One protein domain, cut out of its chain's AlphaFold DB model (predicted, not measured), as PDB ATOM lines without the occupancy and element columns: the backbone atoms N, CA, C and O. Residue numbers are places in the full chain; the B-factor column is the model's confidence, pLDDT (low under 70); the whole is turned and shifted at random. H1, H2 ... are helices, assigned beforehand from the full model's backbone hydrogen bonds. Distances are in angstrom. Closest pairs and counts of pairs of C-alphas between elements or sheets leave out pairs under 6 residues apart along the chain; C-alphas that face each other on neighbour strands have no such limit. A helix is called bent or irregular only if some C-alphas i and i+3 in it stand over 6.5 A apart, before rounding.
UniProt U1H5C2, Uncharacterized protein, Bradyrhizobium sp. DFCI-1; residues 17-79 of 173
ATOM      1  N   GLU A  17     108.077  80.589   4.859       58.50
ATOM      2  CA  GLU A  17     107.220  80.934   3.728       58.50
ATOM      3  C   GLU A  17     107.440  82.377   3.217       58.50
ATOM      4  O   GLU A  17     107.698  82.527   2.022       58.50
ATOM      5  N   PRO A  18     107.416  83.444   4.053       65.94
ATOM      6  CA  PRO A  18     107.662  84.813   3.596       65.94
ATOM      7  C   PRO A  18     109.083  85.027   3.075       65.94
ATOM      8  O   PRO A  18     109.257  85.708   2.070       65.94
ATOM      9  N   PHE A  19     110.099  84.432   3.707       72.50
ATOM     10  CA  PHE A  19     111.485  84.590   3.258       72.50
ATOM     11  C   PHE A  19     111.715  83.948   1.891       72.50
ATOM     12  O   PHE A  19     112.391  84.542   1.057       72.50
ATOM     13  N   GLY A  20     111.106  82.786   1.633       76.75
ATOM     14  CA  GLY A  20     111.139  82.146   0.317       76.75
ATOM     15  C   GLY A  20     110.473  82.996  -0.768       76.75
ATOM     16  O   GLY A  20     111.051  83.172  -1.836       76.75
ATOM     17  N   MET A  21     109.304  83.584  -0.483       80.44
ATOM     18  CA  MET A  21     108.633  84.499  -1.421       80.44
ATOM     19  C   MET A  21     109.441  85.769  -1.692       80.44
ATOM     20  O   MET A  21     109.512  86.201  -2.838       80.44
ATOM     21  N   LEU A  22     110.067  86.353  -0.667       77.94
ATOM     22  CA  LEU A  22     110.898  87.551  -0.813       77.94
ATOM     23  C   LEU A  22     112.185  87.264  -1.596       77.94
ATOM     24  O   LEU A  22     112.565  88.067  -2.440       77.94
ATOM     25  N   LEU A  23     112.822  86.112  -1.368       81.69
ATOM     26  CA  LEU A  23     113.974  85.663  -2.153       81.69
ATOM     27  C   LEU A  23     113.596  85.415  -3.611       81.69
ATOM     28  O   LEU A  23     114.299  85.876  -4.501       81.69
ATOM     29  N   LEU A  24     112.467  84.751  -3.861       79.25
ATOM     30  CA  LEU A  24     111.934  84.574  -5.210       79.25
ATOM     31  C   LEU A  24     111.684  85.921  -5.882       79.25
ATOM     32  O   LEU A  24     112.116  86.107  -7.010       79.25
ATOM     33  N   PHE A  25     111.056  86.868  -5.184       77.88
ATOM     34  CA  PHE A  25     110.807  88.216  -5.694       77.88
ATOM     35  C   PHE A  25     112.106  88.983  -5.986       77.88
ATOM     36  O   PHE A  25     112.235  89.622  -7.029       77.88
ATOM     37  N   ALA A  26     113.104  88.882  -5.108       79.94
ATOM     38  CA  ALA A  26     114.409  89.503  -5.309       79.94
ATOM     39  C   ALA A  26     115.154  88.888  -6.505       79.94
ATOM     40  O   ALA A  26     115.714  89.611  -7.321       79.94
ATOM     41  N   VAL A  27     115.115  87.564  -6.664       80.12
ATOM     42  CA  VAL A  27     115.720  86.876  -7.814       80.12
ATOM     43  C   VAL A  27     114.970  87.219  -9.103       80.12
ATOM     44  O   VAL A  27     115.607  87.569 -10.090       80.12
ATOM     45  N   LEU A  28     113.636  87.195  -9.092       77.25
ATOM     46  CA  LEU A  28     112.786  87.560 -10.233       77.25
ATOM     47  C   LEU A  28     112.962  89.016 -10.667       77.25
ATOM     48  O   LEU A  28     112.819  89.291 -11.850       77.25
ATOM     49  N   SER A  29     113.283  89.925  -9.746       74.25
ATOM     50  CA  SER A  29     113.540  91.336 -10.061       74.25
ATOM     51  C   SER A  29     115.000  91.621 -10.426       74.25
ATOM     52  O   SER A  29     115.257  92.474 -11.269       74.25
ATOM     53  N   ALA A  30     115.970  90.883  -9.879       77.44
ATOM     54  CA  ALA A  30     117.381  91.015 -10.251       77.44
ATOM     55  C   ALA A  30     117.695  90.374 -11.613       77.44
ATOM     56  O   ALA A  30     118.499  90.905 -12.380       77.44
ATOM     57  N   LEU A  31     117.042  89.256 -11.941       72.62
ATOM     58  CA  LEU A  31     117.230  88.530 -13.195       72.62
ATOM     59  C   LEU A  31     116.995  89.389 -14.454       72.62
ATOM     60  O   LEU A  31     117.884  89.390 -15.302       72.62
ATOM     61  N   PRO A  32     115.896  90.161 -14.607       66.56
ATOM     62  CA  PRO A  32     115.691  91.032 -15.764       66.56
ATOM     63  C   PRO A  32     116.729  92.147 -15.837       66.56
ATOM     64  O   PRO A  32     117.126  92.495 -16.937       66.56
ATOM     65  N   ILE A  33     117.191  92.687 -14.703       73.56
ATOM     66  CA  ILE A  33     118.195  93.762 -14.663       73.56
ATOM     67  C   ILE A  33     119.541  93.238 -15.163       73.56
ATOM     68  O   ILE A  33     120.205  93.869 -15.979       73.56
ATOM     69  N   VAL A  34     119.946  92.050 -14.712       72.56
ATOM     70  CA  VAL A  34     121.171  91.412 -15.203       72.56
ATOM     71  C   VAL A  34     121.016  91.021 -16.672       72.56
ATOM     72  O   VAL A  34     121.956  91.180 -17.443       72.56
ATOM     73  N   LEU A  35     119.837  90.553 -17.083       65.25
ATOM     74  CA  LEU A  35     119.581  90.148 -18.460       65.25
ATOM     75  C   LEU A  35     119.569  91.342 -19.427       65.25
ATOM     76  O   LEU A  35     120.152  91.240 -20.499       65.25
ATOM     77  N   THR A  36     118.988  92.483 -19.048       66.00
ATOM     78  CA  THR A  36     119.027  93.721 -19.845       66.00
ATOM     79  C   THR A  36     120.427  94.320 -19.914       66.00
ATOM     80  O   THR A  36     120.801  94.859 -20.949       66.00
ATOM     81  N   LEU A  37     121.228  94.187 -18.851       68.19
ATOM     82  CA  LEU A  37     122.634  94.603 -18.853       68.19
ATOM     83  C   LEU A  37     123.535  93.666 -19.677       68.19
ATOM     84  O   LEU A  37     124.558  94.107 -20.195       68.19
ATOM     85  N   ARG A  38     123.195  92.373 -19.779       64.19
ATOM     86  CA  ARG A  38     123.998  91.354 -20.484       64.19
ATOM     87  C   ARG A  38     123.618  91.182 -21.954       64.19
ATOM     88  O   ARG A  38     124.500  90.876 -22.750       64.19
ATOM     89  N   LEU A  39     122.348  91.350 -22.322       59.72
ATOM     90  CA  LEU A  39     121.870  91.221 -23.699       59.72
ATOM     91  C   LEU A  39     121.705  92.609 -24.319       59.72
ATOM     92  O   LEU A  39     120.615  93.169 -24.387       59.72
ATOM     93  N   VAL A  40     122.812  93.131 -24.840       56.62
ATOM     94  CA  VAL A  40     122.856  94.279 -25.763       56.62
ATOM     95  C   VAL A  40     122.379  93.838 -27.163       56.62
ATOM     96  O   VAL A  40     122.939  94.206 -28.185       56.62
ATOM     97  N   GLU A  41     121.329  93.017 -27.229       58.00
ATOM     98  CA  GLU A  41     120.586  92.734 -28.456       58.00
ATOM     99  C   GLU A  41     119.111  93.084 -28.210       58.00
ATOM    100  O   GLU A  41     118.405  92.369 -27.489       58.00
ATOM    101  N   PRO A  42     118.613  94.193 -28.788       60.41
ATOM    102  CA  PRO A  42     117.290  94.743 -28.482       60.41
ATOM    103  C   PRO A  42     116.129  93.806 -28.852       60.41
ATOM    104  O   PRO A  42     115.013  93.991 -28.370       60.41
ATOM    105  N   ALA A  43     116.383  92.777 -29.663       64.88
ATOM    106  CA  ALA A  43     115.376  91.812 -30.090       64.88
ATOM    107  C   ALA A  43     114.927  90.852 -28.971       64.88
ATOM    108  O   ALA A  43     113.770  90.434 -28.960       64.88
ATOM    109  N   LEU A  44     115.799  90.521 -28.009       63.00
ATOM    110  CA  LEU A  44     115.478  89.563 -26.937       63.00
ATOM    111  C   LEU A  44     115.008  90.230 -25.636       63.00
ATOM    112  O   LEU A  44     114.444  89.566 -24.764       63.00
ATOM    113  N   VAL A  45     115.175  91.548 -25.518       66.94
ATOM    114  CA  VAL A  45     114.785  92.315 -24.325       66.94
ATOM    115  C   VAL A  45     113.266  92.295 -24.114       66.94
ATOM    116  O   VAL A  45     112.802  92.092 -22.992       66.94
ATOM    117  N   LEU A  46     112.481  92.445 -25.185       72.56
ATOM    118  CA  LEU A  46     111.014  92.414 -25.119       72.56
ATOM    119  C   LEU A  46     110.439  91.074 -24.621       72.56
ATOM    120  O   LEU A  46     109.658  91.095 -23.664       72.56
ATOM    121  N   PRO A  47     110.782  89.915 -25.216       72.06
ATOM    122  CA  PRO A  47     110.237  88.637 -24.762       72.06
ATOM    123  C   PRO A  47     110.693  88.281 -23.342       72.06
ATOM    124  O   PRO A  47     109.906  87.738 -22.566       72.06
ATOM    125  N   ALA A  48     111.918  88.645 -22.957       73.31
ATOM    126  CA  ALA A  48     112.392  88.413 -21.600       73.31
ATOM    127  C   ALA A  48     111.650  89.259 -20.554       73.31
ATOM    128  O   ALA A  48     111.224  88.730 -19.527       73.31
ATOM    129  N   LEU A  49     111.435  90.552 -20.822       73.56
ATOM    130  CA  LEU A  49     110.637  91.413 -19.944       73.56
ATOM    131  C   LEU A  49     109.189  90.924 -19.840       73.56
ATOM    132  O   LEU A  49     108.619  90.933 -18.751       73.56
ATOM    133  N   SER A  50     108.610  90.443 -20.943       79.75
ATOM    134  CA  SER A  50     107.267  89.861 -20.945       79.75
ATOM    135  C   SER A  50     107.161  88.644 -20.019       79.75
ATOM    136  O   SER A  50     106.250  88.587 -19.193       79.75
ATOM    137  N   LEU A  51     108.117  87.710 -20.090       81.50
ATOM    138  CA  LEU A  51     108.153  86.524 -19.226       81.50
ATOM    139  C   LEU A  51     108.291  86.878 -17.743       81.50
ATOM    140  O   LEU A  51     107.620  86.276 -16.906       81.50
ATOM    141  N   VAL A  52     109.125  87.865 -17.410       79.12
ATOM    142  CA  VAL A  52     109.315  88.293 -16.019       79.12
ATOM    143  C   VAL A  52     108.059  88.964 -15.467       79.12
ATOM    144  O   VAL A  52     107.595  88.588 -14.392       79.12
ATOM    145  N   LEU A  53     107.454  89.888 -16.219       81.12
ATOM    146  CA  LEU A  53     106.201  90.534 -15.816       81.12
ATOM    147  C   LEU A  53     105.059  89.519 -15.683       81.12
ATOM    148  O   LEU A  53     104.229  89.623 -14.778       81.12
ATOM    149  N   PHE A  54     105.026  88.506 -16.549       84.00
ATOM    150  CA  PHE A  54     104.067  87.412 -16.448       84.00
ATOM    151  C   PHE A  54     104.283  86.570 -15.184       84.00
ATOM    152  O   PHE A  54     103.321  86.257 -14.479       84.00
ATOM    153  N   ALA A  55     105.534  86.241 -14.853       82.06
ATOM    154  CA  ALA A  55     105.874  85.514 -13.632       82.06
ATOM    155  C   ALA A  55     105.511  86.314 -12.369       82.06
ATOM    156  O   ALA A  55     104.943  85.758 -11.427       82.06
ATOM    157  N   GLU A  56     105.752  87.625 -12.360       83.25
ATOM    158  CA  GLU A  56     105.362  88.509 -11.261       83.25
ATOM    159  C   GLU A  56     103.836  88.569 -11.090       83.25
ATOM    160  O   GLU A  56     103.319  88.405  -9.980       83.25
ATOM    161  N   ALA A  57     103.090  88.695 -12.190       84.06
ATOM    162  CA  ALA A  57     101.632  88.655 -12.167       84.06
ATOM    163  C   ALA A  57     101.092  87.304 -11.660       84.06
ATOM    164  O   ALA A  57     100.136  87.270 -10.877       84.06
ATOM    165  N   ALA A  58     101.713  86.188 -12.055       82.06
ATOM    166  CA  ALA A  58     101.353  84.857 -11.575       82.06
ATOM    167  C   ALA A  58     101.598  84.712 -10.065       82.06
ATOM    168  O   ALA A  58     100.732  84.205  -9.345       82.06
ATOM    169  N   MET A  59     102.724  85.225  -9.562       80.50
ATOM    170  CA  MET A  59     103.036  85.253  -8.131       80.50
ATOM    171  C   MET A  59     102.039  86.112  -7.349       80.50
ATOM    172  O   MET A  59     101.529  85.673  -6.316       80.50
ATOM    173  N   ALA A  60     101.685  87.294  -7.857       84.00
ATOM    174  CA  ALA A  60     100.677  88.157  -7.245       84.00
ATOM    175  C   ALA A  60      99.294  87.480  -7.200       84.00
ATOM    176  O   ALA A  60      98.597  87.534  -6.183       84.00
ATOM    177  N   ALA A  61      98.907  86.785  -8.272       83.31
ATOM    178  CA  ALA A  61      97.665  86.020  -8.321       83.31
ATOM    179  C   ALA A  61      97.672  84.845  -7.330       83.31
ATOM    180  O   ALA A  61      96.666  84.598  -6.657       83.31
ATOM    181  N   LEU A  62      98.801  84.143  -7.201       79.19
ATOM    182  CA  LEU A  62      98.970  83.058  -6.240       79.19
ATOM    183  C   LEU A  62      98.892  83.581  -4.801       79.19
ATOM    184  O   LEU A  62      98.131  83.046  -4.000       79.19
ATOM    185  N   ALA A  63      99.589  84.676  -4.494       76.19
ATOM    186  CA  ALA A  63      99.529  85.336  -3.194       76.19
ATOM    187  C   ALA A  63      98.094  85.763  -2.850       76.19
ATOM    188  O   ALA A  63      97.598  85.474  -1.761       76.19
ATOM    189  N   ALA A  64      97.373  86.364  -3.801       81.19
ATOM    190  CA  ALA A  64      95.972  86.730  -3.621       81.19
ATOM    191  C   ALA A  64      95.074  85.507  -3.365       81.19
ATOM    192  O   ALA A  64      94.176  85.572  -2.524       81.19
ATOM    193  N   ARG A  65      95.311  84.379  -4.050       78.56
ATOM    194  CA  ARG A  65      94.594  83.120  -3.790       78.56
ATOM    195  C   ARG A  65      94.894  82.579  -2.396       78.56
ATOM    196  O   ARG A  65      93.955  82.243  -1.685       78.56
ATOM    197  N   VAL A  66      96.156  82.558  -1.975       77.12
ATOM    198  CA  VAL A  66      96.557  82.093  -0.637       77.12
ATOM    199  C   VAL A  66      95.912  82.947   0.454       77.12
ATOM    200  O   VAL A  66      95.346  82.405   1.402       77.12
ATOM    201  N   ILE A  67      95.916  84.274   0.302       77.88
ATOM    202  CA  ILE A  67      95.264  85.190   1.248       77.88
ATOM    203  C   ILE A  67      93.754  84.935   1.296       77.88
ATOM    204  O   ILE A  67      93.182  84.877   2.382       77.88
ATOM    205  N   ARG A  68      93.103  84.735   0.142       72.00
ATOM    206  CA  ARG A  68      91.668  84.414   0.083       72.00
ATOM    207  C   ARG A  68      91.340  83.086   0.759       72.00
ATOM    208  O   ARG A  68      90.381  83.048   1.517       72.00
ATOM    209  N   VAL A  69      92.132  82.039   0.531       71.81
ATOM    210  CA  VAL A  69      91.938  80.719   1.159       71.81
ATOM    211  C   VAL A  69      92.144  80.795   2.673       71.81
ATOM    212  O   VAL A  69      91.350  80.245   3.436       71.81
ATOM    213  N   ARG A  70      93.157  81.536   3.139       66.38
ATOM    214  CA  ARG A  70      93.361  81.789   4.575       66.38
ATOM    215  C   ARG A  70      92.208  82.598   5.178       66.38
ATOM    216  O   ARG A  70      91.750  82.279   6.269       66.38
ATOM    217  N   ALA A  71      91.691  83.598   4.465       67.50
ATOM    218  CA  ALA A  71      90.547  84.396   4.907       67.50
ATOM    219  C   ALA A  71      89.225  83.608   4.915       67.50
ATOM    220  O   ALA A  71      88.390  83.839   5.790       67.50
ATOM    221  N   SER A  72      89.026  82.674   3.978       61.84
ATOM    222  CA  SER A  72      87.872  81.770   3.985       61.84
ATOM    223  C   SER A  72      87.974  80.733   5.099       61.84
ATOM    224  O   SER A  72      86.978  80.483   5.768       61.84
ATOM    225  N   ALA A  73      89.168  80.192   5.363       60.09
ATOM    226  CA  ALA A  73      89.410  79.297   6.495       60.09
ATOM    227  C   ALA A  73      89.170  80.000   7.843       60.09
ATOM    228  O   ALA A  73      88.500  79.455   8.712       60.09
ATOM    229  N   ALA A  74      89.629  81.249   7.988       59.56
ATOM    230  CA  ALA A  74      89.360  82.064   9.172       59.56
ATOM    231  C   ALA A  74      87.873  82.451   9.312       59.56
ATOM    232  O   ALA A  74      87.371  82.571  10.426       59.56
ATOM    233  N   ASN A  75      87.149  82.632   8.198       56.50
ATOM    234  CA  ASN A  75      85.697  82.829   8.233       56.50
ATOM    235  C   ASN A  75      84.976  81.572   8.725       56.50
ATOM    236  O   ASN A  75      84.104  81.696   9.574       56.50
ATOM    237  N   LEU A  76      85.355  80.380   8.255       57.00
ATOM    238  CA  LEU A  76      84.762  79.115   8.710       57.00
ATOM    239  C   LEU A  76      84.900  78.947  10.232       57.00
ATOM    240  O   LEU A  76      83.927  78.619  10.897       57.00
ATOM    241  N   THR A  77      86.049  79.310  10.810       54.31
ATOM    242  CA  THR A  77      86.232  79.302  12.274       54.31
ATOM    243  C   THR A  77      85.452  80.393  13.020       54.31
ATOM    244  O   THR A  77      85.217  80.257  14.216       54.31
ATOM    245  N   LEU A  78      85.065  81.486  12.348       52.94
ATOM    246  CA  LEU A  78      84.331  82.604  12.957       52.94
ATOM    247  C   LEU A  78      82.824  82.308  13.066       52.94
ATOM    248  O   LEU A  78      82.191  82.732  14.032       52.94
ATOM    249  N   TRP A  79      82.263  81.569  12.102       51.00
ATOM    250  CA  TRP A  79      80.838  81.212  12.064       51.00
ATOM    251  C   TRP A  79      80.458  80.049  12.997       51.00
ATOM    252  O   TRP A  79      79.291  79.956  13.366       51.00
TER     253      TRP A  79
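AT A GLANCE: This is residues 17 to 79 of the 173 residues of an uncharacterized protein of Bradyrhizobium sp. DFCI-1 (UniProt U1H5C2). A long, thin helical hairpin of unequal arms: H1 runs one way, the chain turns tightly, and the much longer H2 folds back side by side with it. Residues 64 to 79 of H2 stick out free past this paired part and add to the length of the whole. The printed part has 63 residues with two named helices, H1 then H2, and no named strand; its class is all helix. It is extended, with a radius of gyration of the C-alphas of 16.7 A, and spans 58 by 21 by 7 A.

HOW THE PARTS SIT: H1, residues 17 to 38, and H2, residues 42 to 79, form a helical hairpin and touch, with 10 pairs of C-alphas within 8 A. Their closest C-alphas are those of Thr 36 and Val 45, 6.3 A apart. H2 touches H1 with residues 45 to 56 alone. The two run opposite ways at a shallow tilt of 11 degrees, centre to centre 15.1 A. O i to N i+4 pairs are within hydrogen-bond range in 16 of 18 cases in H1 and 32 of 34 in H2.

IN THESE COORDINATES: H1 begins at C-alpha 17, at (107.220, 80.934, 3.728), and is 31.2 A long from first to last C-alpha. It is neither bent nor irregular, but only just: C-alphas 29 and 32 are 6.1 A apart. H2 begins at C-alpha 42, at (117.290, 94.743, -28.482), and ends 56.2 A away at C-alpha 79, at (80.838, 81.212, 12.064). It is only just irregular: C-alphas 43 and 46 are 6.6 A apart.

THE WHOLE: The two C-alphas farthest apart are those of Val 40 and Trp 79, at 58.0 A. The printed part has no cut, and the link from H1 to H2, three residues, is tight. Residues 38 to 43 stand free, as do residues 64 to 79. The mean pLDDT of the printed part is 71.7, and it is under 70 at residues 17 to 18, 32, 35 to 45 and 70 to 79.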